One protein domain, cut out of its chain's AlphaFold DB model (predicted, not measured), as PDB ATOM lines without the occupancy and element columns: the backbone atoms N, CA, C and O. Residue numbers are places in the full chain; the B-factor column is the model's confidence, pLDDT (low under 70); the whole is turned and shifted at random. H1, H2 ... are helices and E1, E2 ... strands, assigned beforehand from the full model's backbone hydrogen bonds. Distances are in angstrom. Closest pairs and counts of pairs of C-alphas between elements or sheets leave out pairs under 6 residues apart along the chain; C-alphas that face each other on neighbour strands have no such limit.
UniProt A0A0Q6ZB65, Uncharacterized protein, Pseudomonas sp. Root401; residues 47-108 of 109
ATOM      1  N   ALA A  47     199.110 264.631 222.053       90.00
ATOM      2  CA  ALA A  47     197.769 264.296 221.607       90.00
ATOM      3  C   ALA A  47     196.835 265.514 221.650       90.00
ATOM      4  O   ALA A  47     196.794 266.257 222.633       90.00
ATOM      5  N   LYS A  48     196.031 265.690 220.600       90.75
ATOM      6  CA  LYS A  48     194.947 266.674 220.542       90.75
ATOM      7  C   LYS A  48     193.609 265.960 220.661       90.75
ATOM      8  O   LYS A  48     193.265 265.156 219.798       90.75
ATOM      9  N   ILE A  49     192.847 266.275 221.703       90.81
ATOM     10  CA  ILE A  49     191.486 265.757 221.878       90.81
ATOM     11  C   ILE A  49     190.568 266.436 220.855       90.81
ATOM     12  O   ILE A  49     190.578 267.659 220.715       90.81
ATOM     13  N   VAL A  50     189.808 265.628 220.121       90.12
ATOM     14  CA  VAL A  50     188.890 266.062 219.057       90.12
ATOM     15  C   VAL A  50     187.454 266.084 219.559       90.12
ATOM     16  O   VAL A  50     186.703 267.003 219.251       90.12
ATOM     17  N   GLU A  51     187.076 265.074 220.338       88.69
ATOM     18  CA  GLU A  51     185.710 264.885 220.812       88.69
ATOM     19  C   GLU A  51     185.731 264.188 222.170       88.69
ATOM     20  O   GLU A  51     186.572 263.319 222.403       88.69
ATOM     21  N   VAL A  52     184.792 264.549 223.044       88.38
ATOM     22  CA  VAL A  52     184.538 263.849 224.303       88.38
ATOM     23  C   VAL A  52     183.038 263.629 224.451       88.38
ATOM     24  O   VAL A  52     182.247 264.555 224.284       88.38
ATOM     25  N   VAL A  53     182.654 262.399 224.770       85.88
ATOM     26  CA  VAL A  53     181.273 261.959 224.944       85.88
ATOM     27  C   VAL A  53     181.162 261.242 226.280       85.88
ATOM     28  O   VAL A  53     181.861 260.265 226.540       85.88
ATOM     29  N   GLU A  54     180.267 261.713 227.140       82.00
ATOM     30  CA  GLU A  54     179.930 261.002 228.368       82.00
ATOM     31  C   GLU A  54     179.146 259.726 228.041       82.00
ATOM     32  O   GLU A  54     178.179 259.761 227.278       82.00
ATOM     33  N   ASN A  55     179.539 258.605 228.640       77.31
ATOM     34  CA  ASN A  55     178.802 257.356 228.550       77.31
ATOM     35  C   ASN A  55     177.980 257.167 229.832       77.31
ATOM     36  O   ASN A  55     178.527 257.097 230.934       77.31
ATOM     37  N   GLN A  56     176.654 257.115 229.699       66.94
ATOM     38  CA  GLN A  56     175.765 257.089 230.864       66.94
ATOM     39  C   GLN A  56     175.743 255.718 231.560       66.94
ATOM     40  O   GLN A  56     175.526 255.673 232.769       66.94
ATOM     41  N   LEU A  57     175.995 254.615 230.837       63.09
ATOM     42  CA  LEU A  57     175.934 253.239 231.352       63.09
ATOM     43  C   LEU A  57     176.899 252.300 230.586       63.09
ATOM     44  O   LEU A  57     176.683 252.078 229.394       63.09
ATOM     45  N   PRO A  58     177.898 251.679 231.250       63.69
ATOM     46  CA  PRO A  58     178.381 251.986 232.600       63.69
ATOM     47  C   PRO A  58     178.919 253.423 232.677       63.69
ATOM     48  O   PRO A  58     179.316 253.998 231.667       63.69
ATOM     49  N   THR A  59     178.893 254.011 233.874       68.56
ATOM     50  CA  THR A  59     179.236 255.422 234.082       68.56
ATOM     51  C   THR A  59     180.701 255.678 233.734       68.56
ATOM     52  O   THR A  59     181.602 255.264 234.464       68.56
ATOM     53  N   GLY A  60     180.933 256.381 232.631       79.69
ATOM     54  CA  GLY A  60     182.259 256.600 232.076       79.69
ATOM     55  C   GLY A  60     182.249 257.671 230.996       79.69
ATOM     56  O   GLY A  60     181.288 258.422 230.845       79.69
ATOM     57  N   PHE A  61     183.322 257.750 230.225       84.94
ATOM     58  CA  PHE A  61     183.386 258.642 229.076       84.94
ATOM     59  C   PHE A  61     184.287 258.065 227.996       84.94
ATOM     60  O   PHE A  61     185.185 257.261 228.238       84.94
ATOM     61  N   VAL A  62     184.015 258.482 226.773       88.06
ATOM     62  CA  VAL A  62     184.778 258.136 225.588       88.06
ATOM     63  C   VAL A  62     185.308 259.430 225.012       88.06
ATOM     64  O   VAL A  62     184.582 260.415 224.931       88.06
ATOM     65  N   PHE A  63     186.556 259.437 224.577       90.69
ATOM     66  CA  PHE A  63     187.085 260.561 223.826       90.69
ATOM     67  C   PHE A  63     187.896 260.093 222.633       90.69
ATOM     68  O   PHE A  63     188.485 259.012 222.635       90.69
ATOM     69  N   SER A  64     187.914 260.929 221.607       92.50
ATOM     70  CA  SER A  64     188.715 260.720 220.411       92.50
ATOM     71  C   SER A  64     189.865 261.715 220.396       92.50
ATOM     72  O   SER A  64     189.685 262.881 220.754       92.50
ATOM     73  N   TYR A  65     191.048 261.275 219.986       92.19
ATOM     74  CA  TYR A  65     192.236 262.119 219.914       92.19
ATOM     75  C   TYR A  65     193.082 261.810 218.679       92.19
ATOM     76  O   TYR A  65     193.043 260.712 218.122       92.19
ATOM     77  N   CYS A  66     193.860 262.802 218.269       92.12
ATOM     78  CA  CYS A  66     194.861 262.699 217.219       92.12
ATOM     79  C   CYS A  66     196.247 262.783 217.847       92.12
ATOM     80  O   CYS A  66     196.478 263.656 218.683       92.12
ATOM     81  N   LEU A  67     197.171 261.922 217.428       89.88
ATOM     82  CA  LEU A  67     198.586 262.081 217.762       89.88
ATOM     83  C   LEU A  67     199.235 263.050 216.776       89.88
ATOM     84  O   LEU A  67     198.979 262.982 215.574       89.88
ATOM     85  N   LYS A  68     200.104 263.933 217.267       86.75
ATOM     86  CA  LYS A  68     200.879 264.833 216.413       86.75
ATOM     87  C   LYS A  68     201.677 264.038 215.376       86.75
ATOM     88  O   LYS A  68     202.389 263.097 215.713       86.75
ATOM     89  N   GLY A  69     201.557 264.425 214.106       84.12
ATOM     90  CA  GLY A  69     202.214 263.740 212.989       84.12
ATOM     91  C   GLY A  69     201.574 262.404 212.589       84.12
ATOM     92  O   GLY A  69     202.080 261.751 211.680       84.12
ATOM     93  N   SER A  70     200.470 261.997 213.227       86.69
ATOM     94  CA  SER A  70     199.669 260.850 212.810       86.69
ATOM     95  C   SER A  70     198.368 261.331 212.164       86.69
ATOM     96  O   SER A  70     197.624 262.090 212.787       86.69
ATOM     97  N   PRO A  71     198.036 260.855 210.954       87.19
ATOM     98  CA  PRO A  71     196.733 261.119 210.351       87.19
ATOM     99  C   PRO A  71     195.618 260.288 211.008       87.19
ATOM    100  O   PRO A  71     194.445 260.465 210.695       87.19
ATOM    101  N   SER A  72     195.952 259.374 211.924       89.06
ATOM    102  CA  SER A  72     194.990 258.435 212.488       89.06
ATOM    103  C   SER A  72     194.220 259.022 213.670       89.06
ATOM    104  O   SER A  72     194.807 259.590 214.594       89.06
ATOM    105  N   LEU A  73     192.903 258.817 213.669       91.38
ATOM    106  CA  LEU A  73     192.035 259.096 214.805       91.38
ATOM    107  C   LEU A  73     192.018 257.889 215.737       91.38
ATOM    108  O   LEU A  73     191.743 256.757 215.325       91.38
ATOM    109  N   TRP A  74     192.268 258.153 217.009       92.44
ATOM    110  CA  TRP A  74     192.249 257.167 218.074       92.44
ATOM    111  C   TRP A  74     191.042 257.397 218.963       92.44
ATOM    112  O   TRP A  74     190.673 258.538 219.227       92.44
ATOM    113  N   ARG A  75     190.437 256.312 219.441       90.69
ATOM    114  CA  ARG A  75     189.335 256.341 220.399       90.69
ATOM    115  C   ARG A  75     189.789 255.715 221.702       90.69
ATOM    116  O   ARG A  75     190.336 254.613 221.700       90.69
ATOM    117  N   TYR A  76     189.522 256.425 222.785       88.25
ATOM    118  CA  TYR A  76     189.858 256.053 224.142       88.25
ATOM    119  C   TYR A  76     188.571 255.928 224.957       88.25
ATOM    120  O   TYR A  76     187.798 256.879 225.059       88.25
ATOM    121  N   GLU A  77     188.312 254.749 225.508       87.12
ATOM    122  CA  GLU A  77     187.144 254.488 226.354       87.12
ATOM    123  C   GLU A  77     187.570 254.326 227.810       87.12
ATOM    124  O   GLU A  77     188.500 253.576 228.104       87.12
ATOM    125  N   VAL A  78     186.886 255.034 228.710       83.00
ATOM    126  CA  VAL A  78     187.097 254.997 230.157       83.00
ATOM    127  C   VAL A  78     185.790 254.562 230.816       83.00
ATOM    128  O   VAL A  78     184.814 255.308 230.810       83.00
ATOM    129  N   LEU A  79     185.759 253.356 231.395       77.00
ATOM    130  CA  LEU A  79     184.550 252.773 232.008       77.00
ATOM    131  C   LEU A  79     184.295 253.197 233.471       77.00
ATOM    132  O   LEU A  79     183.406 252.650 234.117       77.00
ATOM    133  N   SER A  80     185.076 254.140 234.006       69.00
ATOM    134  CA  SER A  80     184.888 254.699 235.350       69.00
ATOM    135  C   SER A  80     184.823 256.222 235.279       69.00
ATOM    136  O   SER A  80     185.641 256.873 234.631       69.00
ATOM    137  N   SER A  81     183.831 256.782 235.960       58.53
ATOM    138  CA  SER A  81     183.563 258.220 236.051       58.53
ATOM    139  C   SER A  81     184.362 258.913 237.152       58.53
ATOM    140  O   SER A  81     184.397 260.138 237.187       58.53
ATOM    141  N   ASP A  82     185.053 258.157 238.010       62.69
ATOM    142  CA  ASP A  82     185.861 258.712 239.102       62.69
ATOM    143  C   ASP A  82     187.172 259.371 238.613       62.69
ATOM    144  O   ASP A  82     187.954 259.894 239.406       62.69
ATOM    145  N   GLY A  83     187.420 259.363 237.301       58.69
ATOM    146  CA  GLY A  83     188.594 259.974 236.692       58.69
ATOM    147  C   GLY A  83     189.865 259.119 236.794       58.69
ATOM    148  O   GLY A  83     189.859 258.020 237.350       58.69
ATOM    149  N   PRO A  84     190.980 259.601 236.217       58.19
ATOM    150  CA  PRO A  84     192.221 258.832 236.105       58.19
ATOM    151  C   PRO A  84     192.939 258.591 237.444       58.19
ATOM    152  O   PRO A  84     193.782 257.702 237.510       58.19
ATOM    153  N   ASP A  85     192.580 259.324 238.502       59.59
ATOM    154  CA  ASP A  85     193.192 259.246 239.837       59.59
ATOM    155  C   ASP A  85     192.413 258.332 240.819       59.59
ATOM    156  O   ASP A  85     192.742 258.249 242.005       59.59
ATOM    157  N   SER A  86     191.352 257.651 240.365       59.97
ATOM    158  CA  SER A  86     190.487 256.865 241.254       59.97
ATOM    159  C   SER A  86     191.117 255.558 241.726       59.97
ATOM    160  O   SER A  86     191.399 254.651 240.946       59.97
ATOM    161  N   LEU A  87     191.232 255.424 243.048       53.28
ATOM    162  CA  LEU A  87     191.666 254.205 243.737       53.28
ATOM    163  C   LEU A  87     190.533 253.176 243.929       53.28
ATOM    164  O   LEU A  87     190.786 252.080 244.428       53.28
ATOM    165  N   LYS A  88     189.277 253.532 243.615       50.09
ATOM    166  CA  LYS A  88     188.077 252.776 244.032       50.09
ATOM    167  C   LYS A  88     187.441 251.895 242.955       50.09
ATOM    168  O   LYS A  88     186.606 251.064 243.302       50.09
ATOM    169  N   GLY A  89     187.807 252.041 241.685       49.50
ATOM    170  CA  GLY A  89     187.139 251.344 240.587       49.50
ATOM    171  C   GLY A  89     188.121 250.813 239.558       49.50
ATOM    172  O   GLY A  89     189.106 251.465 239.230       49.50
ATOM    173  N   THR A  90     187.837 249.623 239.035       53.41
ATOM    174  CA  THR A  90     188.555 249.015 237.916       53.41
ATOM    175  C   THR A  90     188.480 249.945 236.701       53.41
ATOM    176  O   THR A  90     187.518 249.915 235.935       53.41
ATOM    177  N   ARG A  91     189.488 250.805 236.531       68.44
ATOM    178  CA  ARG A  91     189.683 251.628 235.336       68.44
ATOM    179  C   ARG A  91     190.023 250.687 234.180       68.44
ATOM    180  O   ARG A  91     191.163 250.268 234.024       68.44
ATOM    181  N   VAL A  92     189.015 250.318 233.395       67.12
ATOM    182  CA  VAL A  92     189.222 249.613 232.128       67.12
ATOM    183  C   VAL A  92     189.383 250.672 231.053       67.12
ATOM    184  O   VAL A  92     188.450 251.434 230.788       67.12
ATOM    185  N   THR A  93     190.577 250.725 230.476       73.69
ATOM    186  CA  THR A  93     190.891 251.593 229.351       73.69
ATOM    187  C   THR A  93     191.085 250.777 228.091       73.69
ATOM    188  O   THR A  93     191.731 249.727 228.094       73.69
ATOM    189  N   LYS A  94     190.517 251.264 226.991       76.62
ATOM    190  CA  LYS A  94     190.758 250.694 225.668       76.62
ATOM    191  C   LYS A  94     191.098 251.815 224.702       76.62
ATOM    192  O   LYS A  94     190.258 252.674 224.446       76.62
ATOM    193  N   SER A  95     192.316 251.771 224.168       81.56
ATOM    194  CA  SER A  95     192.738 252.620 223.059       81.56
ATOM    195  C   SER A  95     192.763 251.810 221.772       81.56
ATOM    196  O   SER A  95     193.326 250.713 221.729       81.56
ATOM    197  N   GLN A  96     192.139 252.333 220.725       86.44
ATOM    198  CA  GLN A  96     192.202 251.747 219.392       86.44
ATOM    199  C   GLN A  96     192.172 252.830 218.319       86.44
ATOM    200  O   GLN A  96     191.439 253.814 218.436       86.44
ATOM    201  N   ALA A  97     192.928 252.617 217.243       86.06
ATOM    202  CA  ALA A  97     192.758 253.388 216.024       86.06
ATOM    203  C   ALA A  97     191.364 253.092 215.449       86.06
ATOM    204  O   ALA A  97     190.980 251.929 215.295       86.06
ATOM    205  N   VAL A  98     190.593 254.141 215.178       90.56
ATOM    206  CA  VAL A  98     189.247 254.044 214.591       90.56
ATOM    207  C   VAL A  98     189.208 254.536 213.150       90.56
ATOM    208  O   VAL A  98     188.337 254.118 212.396       90.56
ATOM    209  N   GLU A  99     190.172 255.364 212.750       88.00
ATOM    210  CA  GLU A  99     190.314 255.862 211.382       88.00
ATOM    211  C   GLU A  99     191.795 256.117 211.085       88.00
ATOM    212  O   GLU A  99     192.492 256.676 211.927       88.00
ATOM    213  N   ALA A 100     192.301 255.697 209.921       82.50
ATOM    214  CA  ALA A 100     193.724 255.822 209.586       82.50
ATOM    215  C   ALA A 100     194.092 257.170 208.933       82.50
ATOM    216  O   ALA A 100     195.212 257.631 209.136       82.50
ATOM    217  N   ASP A 101     193.159 257.789 208.199       84.31
ATOM    218  CA  ASP A 101     193.319 259.071 207.491       84.31
ATOM    219  C   ASP A 101     192.176 260.028 207.853       84.31
ATOM    220  O   ASP A 101     191.249 260.285 207.084       84.31
ATOM    221  N   SER A 102     192.190 260.495 209.095       83.56
ATOM    222  CA  SER A 102     191.135 261.346 209.611       83.56
ATOM    223  C   SER A 102     191.358 262.793 209.238       83.56
ATOM    224  O   SER A 102     192.374 263.403 209.584       83.56
ATOM    225  N   LYS A 103     190.342 263.403 208.620       84.50
ATOM    226  CA  LYS A 103     190.343 264.844 208.337       84.50
ATOM    227  C   LYS A 103     190.602 265.653 209.604       84.50
ATOM    228  O   LYS A 103     191.381 266.594 209.556       84.50
ATOM    229  N   SER A 104     190.024 265.250 210.737       81.19
ATOM    230  CA  SER A 104     190.205 265.914 212.034       81.19
ATOM    231  C   SER A 104     191.662 265.927 212.512       81.19
ATOM    232  O   SER A 104     192.070 266.876 213.182       81.19
ATOM    233  N   CYS A 105     192.451 264.912 212.142       84.62
ATOM    234  CA  CYS A 105     193.872 264.802 212.481       84.62
ATOM    235  C   CYS A 105     194.780 265.448 211.430       84.62
ATOM    236  O   CYS A 105     195.811 266.014 211.782       84.62
ATOM    237  N   ASN A 106     194.353 265.479 210.166       74.88
ATOM    238  CA  ASN A 106     195.071 266.155 209.084       74.88
ATOM    239  C   ASN A 106     195.078 267.691 209.223       74.88
ATOM    240  O   ASN A 106     195.998 268.331 208.730       74.88
ATOM    241  N   VAL A 107     194.105 268.294 209.923       62.78
ATOM    242  CA  VAL A 107     194.139 269.739 210.272       62.78
ATOM    243  C   VAL A 107     194.875 270.011 211.597       62.78
ATOM    244  O   VAL A 107     195.003 271.159 212.016       62.78
ATOM    245  N   ALA A 108     195.308 268.969 212.315       52.41
ATOM    246  CA  ALA A 108     195.996 269.100 213.601       52.41
ATOM    247  C   ALA A 108     197.535 269.090 213.484       52.41
ATOM    248  O   ALA A 108     198.199 269.261 214.510       52.41
TER     249      ALA A 108
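This is residues 47 to 108 of the 109 residues of an uncharacterized protein of Pseudomonas sp. Root401 (UniProt A0A0Q6ZB65). A long, strongly twisted sheet of four strands runs back and forth as a meander, each strand the antiparallel neighbour of the one before. The loop of residues 79 to 92 extends past one end, and short H1 packs near the other. The printed part has 62 residues, with the named elements E1, E2, E3, E4 and H1 in that order along the chain, and E1, E2, E3, E4 is also the sheet's order; the class is mostly strand, with strands holding 30 of the 34 residues in named elements. It is only just loose, close to compact: radius of gyration of the C-alphas 12.7 A, spans 38 by 20 by 15 A.

E1, residues 47 to 55, bends by 66 degrees at residue 50 and forms a hairpin with E2, residues 60 to 67; N 53 and O 62 are 2.8 A apart, within hydrogen-bond range. E2 and E3, residues 73 to 78, form another, with N 63 and O 76 at 2.9 A. E3 and E4, residues 93 to 99, form a third, with N 75 and O 96 at 2.9 A. H1, residues 103 to 106, too short for an O i to N i+4 pair, is on the sheet at a height of 8.3 A; its closest C-alphas to E2 are Cys 105 and Cys 66, 5.3 A.

E1, 21.4 A long, begins at C-alpha 47 (197.769, 264.296, 221.607); E2 spans 22.4 A, E3 16.6 A, E4 18.5 A. H1 ends at C-alpha 106 (195.071, 266.155, 209.084).

The printed part has no cut. The link E3 to E4 is long; pLDDT is under 70 at residues 56 to 59, 80 to 92 and 107 to 108.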